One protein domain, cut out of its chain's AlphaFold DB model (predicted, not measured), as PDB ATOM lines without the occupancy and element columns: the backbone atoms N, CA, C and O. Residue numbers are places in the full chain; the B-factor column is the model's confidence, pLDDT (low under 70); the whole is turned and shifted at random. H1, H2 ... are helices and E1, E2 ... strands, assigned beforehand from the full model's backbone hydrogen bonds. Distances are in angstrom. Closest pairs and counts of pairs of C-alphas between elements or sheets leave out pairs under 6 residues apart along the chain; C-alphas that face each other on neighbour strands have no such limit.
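Overview. This is residues 13 to 56 of the 59 residues of the protein "Lactobin A/cerein 7B family class IIb bacteriocin" of Mucilaginibacter frigoritolerans (UniProt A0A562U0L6). Little regular structure is present: a flat core of loops, residues 18 to 43, has the one-turn helix H1 at one end and a small two-stranded hairpin, E1 and E2, towards the other. The 44 printed residues hold one named helix, then two named strands, in an antiparallel sheet of order E1 - E2. The class is mixed, helices and strands, with only 15 residues in named elements. The whole is compact, with a radius of gyration of the C-alphas of 9.5 A, and spans 28 by 24 by 10 A.

Along the chain. H1, residues 13 to 17, begins at C-alpha 13 (-34.395, 11.713, 53.834) and is 6.1 A long. E1, residues 44 to 48, measures 12.2 A. E2, residues 51 to 55, measures 12.3 A and ends at C-alpha 55 (-51.228, 20.885, 37.850).

Arrangement. H1 and E2 are apart. In H1 the O i to N i+4 pair is within hydrogen-bond range. E1 and E2 form an antiparallel hairpin at 137 degrees; N 46 and O 53 are within hydrogen-bond range at 2.7 A.

Size, cuts and confidence. The C-alphas of Glu 13 and Ala 56, the two farthest apart, are 28.1 A apart. The printed part has no cut. H1 to E1 is a long link of 26 residues. In this model, pLDDT is under 70 at residues 13 to 20 and 48 to 51.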
ATOM      1  N   GLU A  13     -33.040  11.275  53.481       60.97
ATOM      2  CA  GLU A  13     -34.395  11.713  53.834       60.97
ATOM      3  C   GLU A  13     -34.500  13.243  53.943       60.97
ATOM      4  O   GLU A  13     -35.486  13.822  53.505       60.97
ATOM      5  N   MET A  14     -33.464  13.931  54.438       61.50
ATOM      6  CA  MET A  14     -33.407  15.398  54.401       61.50
ATOM      7  C   MET A  14     -33.407  15.942  52.973       61.50
ATOM      8  O   MET A  14     -34.024  16.971  52.730       61.50
ATOM      9  N   LYS A  15     -32.732  15.268  52.034       57.78
ATOM     10  CA  LYS A  15     -32.710  15.661  50.619       57.78
ATOM     11  C   LYS A  15     -34.046  15.388  49.924       57.78
ATOM     12  O   LYS A  15     -34.415  16.135  49.026       57.78
ATOM     13  N   GLU A  16     -34.757  14.342  50.336       58.69
ATOM     14  CA  GLU A  16     -36.123  14.061  49.877       58.69
ATOM     15  C   GLU A  16     -37.135  15.068  50.447       58.69
ATOM     16  O   GLU A  16     -38.041  15.480  49.730       58.69
ATOM     17  N   ILE A  17     -36.952  15.519  51.693       59.97
ATOM     18  CA  ILE A  17     -37.827  16.509  52.347       59.97
ATOM     19  C   ILE A  17     -37.548  17.939  51.883       59.97
ATOM     20  O   ILE A  17     -38.487  18.711  51.724       59.97
ATOM     21  N   GLN A  18     -36.281  18.320  51.687       54.69
ATOM     22  CA  GLN A  18     -35.929  19.707  51.353       54.69
ATOM     23  C   GLN A  18     -36.513  20.169  50.020       54.69
ATOM     24  O   GLN A  18     -36.618  21.373  49.800       54.69
ATOM     25  N   GLY A  19     -36.874  19.238  49.135       60.75
ATOM     26  CA  GLY A  19     -37.131  19.571  47.746       60.75
ATOM     27  C   GLY A  19     -35.997  20.413  47.152       60.75
ATOM     28  O   GLY A  19     -34.874  20.415  47.659       60.75
ATOM     29  N   GLY A  20     -36.239  21.127  46.056       61.38
ATOM     30  CA  GLY A  20     -35.279  22.152  45.630       61.38
ATOM     31  C   GLY A  20     -34.004  21.701  44.928       61.38
ATOM     32  O   GLY A  20     -33.005  22.416  44.959       61.38
ATOM     33  N   LYS A  21     -34.037  20.572  44.212       73.50
ATOM     34  CA  LYS A  21     -32.981  20.234  43.240       73.50
ATOM     35  C   LYS A  21     -32.858  21.301  42.141       73.50
ATOM     36  O   LYS A  21     -31.754  21.536  41.652       73.50
ATOM     37  N   TYR A  22     -33.972  21.918  41.755       74.38
ATOM     38  CA  TYR A  22     -34.037  22.926  40.704       74.38
ATOM     39  C   TYR A  22     -34.440  24.294  41.273       74.38
ATOM     40  O   TYR A  22     -35.375  24.371  42.078       74.38
ATOM     41  N   PRO A  23     -33.751  25.383  40.882       80.31
ATOM     42  CA  PRO A  23     -34.131  26.727  41.291       80.31
ATOM     43  C   PRO A  23     -35.487  27.128  40.695       80.31
ATOM     44  O   PRO A  23     -35.865  26.671  39.619       80.31
ATOM     45  N   GLY A  24     -36.202  28.013  41.390       84.88
ATOM     46  CA  GLY A  24     -37.515  28.504  40.964       84.88
ATOM     47  C   GLY A  24     -38.667  27.592  41.383       84.88
ATOM     48  O   GLY A  24     -38.590  26.919  42.414       84.88
ATOM     49  N   CYS A  25     -39.738  27.610  40.591       85.19
ATOM     50  CA  CYS A  25     -40.968  26.862  40.817       85.19
ATOM     51  C   CYS A  25     -41.247  25.886  39.661       85.19
ATOM     52  O   CYS A  25     -40.819  26.101  38.526       85.19
ATOM     53  N   ALA A  26     -41.962  24.808  39.956       85.50
ATOM     54  CA  ALA A  26     -42.385  23.791  39.007       85.50
ATOM     55  C   ALA A  26     -43.614  24.258  38.214       85.50
ATOM     56  O   ALA A  26     -44.638  24.612  38.800       85.50
ATOM     57  N   GLY A  27     -43.511  24.225  36.882       85.75
ATOM     58  CA  GLY A  27     -44.641  24.428  35.972       85.75
ATOM     59  C   GLY A  27     -45.567  23.207  35.878       85.75
ATOM     60  O   GLY A  27     -45.361  22.201  36.553       85.75
ATOM     61  N   VAL A  28     -46.578  23.281  35.010       86.62
ATOM     62  CA  VAL A  28     -47.540  22.183  34.802       86.62
ATOM     63  C   VAL A  28     -46.817  20.891  34.394       86.62
ATOM     64  O   VAL A  28     -45.932  20.914  33.536       86.62
ATOM     65  N   GLY A  29     -47.170  19.768  35.020       80.25
ATOM     66  CA  GLY A  29     -46.585  18.450  34.763       80.25
ATOM     67  C   GLY A  29     -45.165  18.263  35.314       80.25
ATOM     68  O   GLY A  29     -44.560  17.212  35.103       80.25
ATOM     69  N   GLN A  30     -44.609  19.251  36.023       83.25
ATOM     70  CA  GLN A  30     -43.317  19.125  36.700       83.25
ATOM     71  C   GLN A  30     -43.504  18.625  38.140       83.25
ATOM     72  O   GLN A  30     -44.474  18.997  38.801       83.25
ATOM     73  N   PRO A  31     -42.575  17.812  38.673       80.44
ATOM     74  CA  PRO A  31     -42.623  17.392  40.066       80.44
ATOM     75  C   PRO A  31     -42.322  18.585  40.980       80.44
ATOM     76  O   PRO A  31     -41.171  19.014  41.075       80.44
ATOM     77  N   GLY A  32     -43.334  19.107  41.681       79.69
ATOM     78  CA  GLY A  32     -43.191  20.265  42.575       79.69
ATOM     79  C   GLY A  32     -42.121  20.062  43.637       79.69
ATOM     80  O   GLY A  32     -41.312  20.947  43.897       79.69
ATOM     81  N   VAL A  33     -42.031  18.837  44.154       79.00
ATOM     82  CA  VAL A  33     -41.018  18.418  45.131       79.00
ATOM     83  C   VAL A  33     -39.580  18.557  44.625       79.00
ATOM     84  O   VAL A  33     -38.655  18.599  45.422       79.00
ATOM     85  N   ALA A  34     -39.343  18.640  43.315       78.69
ATOM     86  CA  ALA A  34     -37.999  18.818  42.780       78.69
ATOM     87  C   ALA A  34     -37.538  20.287  42.772       78.69
ATOM     88  O   ALA A  34     -36.350  20.528  42.558       78.69
ATOM     89  N   TYR A  35     -38.430  21.255  43.005       81.62
ATOM     90  CA  TYR A  35     -38.162  22.692  42.887       81.62
ATOM     91  C   TYR A  35     -38.130  23.381  44.251       81.62
ATOM     92  O   TYR A  35     -38.777  22.928  45.191       81.62
ATOM     93  N   ILE A  36     -37.347  24.461  44.379       80.62
ATOM     94  CA  ILE A  36     -37.108  25.116  45.685       80.62
ATOM     95  C   ILE A  36     -38.402  25.741  46.203       80.62
ATOM     96  O   ILE A  36     -38.690  25.689  47.394       80.62
ATOM     97  N   GLN A  37     -39.181  26.329  45.298       80.94
ATOM     98  CA  GLN A  37     -40.433  27.002  45.630       80.94
ATOM     99  C   GLN A  37     -41.649  26.068  45.541       80.94
ATOM    100  O   GLN A  37     -42.773  26.519  45.731       80.94
ATOM    101  N   GLY A  38     -41.455  24.779  45.241       82.31
ATOM    102  CA  GLY A  38     -42.569  23.880  44.956       82.31
ATOM    103  C   GLY A  38     -43.230  24.209  43.616       82.31
ATOM    104  O   GLY A  38     -42.550  24.543  42.648       82.31
ATOM    105  N   CYS A  39     -44.557  24.108  43.551       85.88
ATOM    106  CA  CYS A  39     -45.341  24.482  42.373       85.88
ATOM    107  C   CYS A  39     -45.400  25.998  42.170       85.88
ATOM    108  O   CYS A  39     -45.455  26.761  43.133       85.88
ATOM    109  N   CYS A  40     -45.400  26.445  40.912       87.38
ATOM    110  CA  CYS A  40     -45.613  27.857  40.601       87.38
ATOM    111  C   CYS A  40     -46.997  28.326  41.072       87.38
ATOM    112  O   CYS A  40     -47.933  27.537  41.173       87.38
ATOM    113  N   SER A  41     -47.132  29.627  41.348       83.25
ATOM    114  CA  SER A  41     -48.418  30.208  41.754       83.25
ATOM    115  C   SER A  41     -49.514  29.898  40.732       83.25
ATOM    116  O   SER A  41     -49.312  30.076  39.533       83.25
ATOM    117  N   GLY A  42     -50.664  29.435  41.224       82.75
ATOM    118  CA  GLY A  42     -51.775  28.961  40.394       82.75
ATOM    119  C   GLY A  42     -51.721  27.470  40.057       82.75
ATOM    120  O   GLY A  42     -52.636  26.983  39.405       82.75
ATOM    121  N   LEU A  43     -50.690  26.747  40.508       83.94
ATOM    122  CA  LEU A  43     -50.589  25.298  40.382       83.94
ATOM    123  C   LEU A  43     -50.614  24.634  41.757       83.94
ATOM    124  O   LEU A  43     -50.006  25.113  42.718       83.94
ATOM    125  N   LEU A  44     -51.292  23.500  41.830       80.62
ATOM    126  CA  LEU A  44     -51.416  22.671  43.014       80.62
ATOM    127  C   LEU A  44     -50.563  21.407  42.852       80.62
ATOM    128  O   LEU A  44     -50.498  20.844  41.758       80.62
ATOM    129  N   PRO A  45     -49.898  20.940  43.920       81.00
ATOM    130  CA  PRO A  45     -49.203  19.664  43.896       81.00
ATOM    131  C   PRO A  45     -50.231  18.518  43.960       81.00
ATOM    132  O   PRO A  45     -50.704  18.154  45.036       81.00
ATOM    133  N   CYS A  46     -50.571  17.947  42.808       80.00
ATOM    134  CA  CYS A  46     -51.461  16.802  42.649       80.00
ATOM    135  C   CYS A  46     -50.675  15.489  42.764       80.00
ATOM    136  O   CYS A  46     -49.614  15.311  42.159       80.00
ATOM    137  N   GLY A  47     -51.176  14.555  43.575       72.31
ATOM    138  CA  GLY A  47     -50.558  13.242  43.750       72.31
ATOM    139  C   GLY A  47     -50.872  12.305  42.583       72.31
ATOM    140  O   GLY A  47     -52.034  12.004  42.338       72.31
ATOM    141  N   GLY A  48     -49.842  11.800  41.903       62.75
ATOM    142  CA  GLY A  48     -49.939  10.742  40.896       62.75
ATOM    143  C   GLY A  48     -49.151   9.483  41.289       62.75
ATOM    144  O   GLY A  48     -48.423   9.489  42.287       62.75
ATOM    145  N   PRO A  49     -49.214   8.400  40.489       54.06
ATOM    146  CA  PRO A  49     -48.547   7.124  40.788       54.06
ATOM    147  C   PRO A  49     -47.018   7.232  40.931       54.06
ATOM    148  O   PRO A  49     -46.393   6.332  41.482       54.06
ATOM    149  N   ASN A  50     -46.422   8.335  40.464       55.34
ATOM    150  CA  ASN A  50     -44.980   8.585  40.486       55.34
ATOM    151  C   ASN A  50     -44.565   9.804  41.342       55.34
ATOM    152  O   ASN A  50     -43.414  10.229  41.255       55.34
ATOM    153  N   GLY A  51     -45.466  10.381  42.152       65.12
ATOM    154  CA  GLY A  51     -45.161  11.507  43.053       65.12
ATOM    155  C   GLY A  51     -46.106  12.707  42.920       65.12
ATOM    156  O   GLY A  51     -47.111  12.632  42.218       65.12
ATOM    157  N   LEU A  52     -45.790  13.809  43.617       74.62
ATOM    158  CA  LEU A  52     -46.551  15.062  43.533       74.62
ATOM    159  C   LEU A  52     -46.089  15.902  42.333       74.62
ATOM    160  O   LEU A  52     -44.978  16.449  42.340       74.62
ATOM    161  N   PHE A  53     -46.954  16.019  41.328       84.38
ATOM    162  CA  PHE A  53     -46.777  16.861  40.146       84.38
ATOM    163  C   PHE A  53     -47.607  18.133  40.272       84.38
ATOM    164  O   PHE A  53     -48.638  18.141  40.924       84.38
ATOM    165  N   CYS A  54     -47.150  19.222  39.672       86.75
ATOM    166  CA  CYS A  54     -47.880  20.480  39.686       86.75
ATOM    167  C   CYS A  54     -48.892  20.514  38.547       86.75
ATOM    168  O   CYS A  54     -48.494  20.412  37.388       86.75
ATOM    169  N   GLU A  55     -50.171  20.700  38.851       84.31
ATOM    170  CA  GLU A  55     -51.228  20.885  37.850       84.31
ATOM    171  C   GLU A  55     -52.132  22.061  38.223       84.31
ATOM    172  O   GLU A  55     -52.099  22.546  39.352       84.31
ATOM    173  N   ALA A  56     -52.900  22.567  37.258       78.38
ATOM    174  CA  ALA A  56     -53.818  23.684  37.489       78.38
ATOM    175  C   ALA A  56     -55.078  23.251  38.261       78.38
ATOM    176  O   ALA A  56     -55.587  24.011  39.078       78.38
TER     177      ALA A  56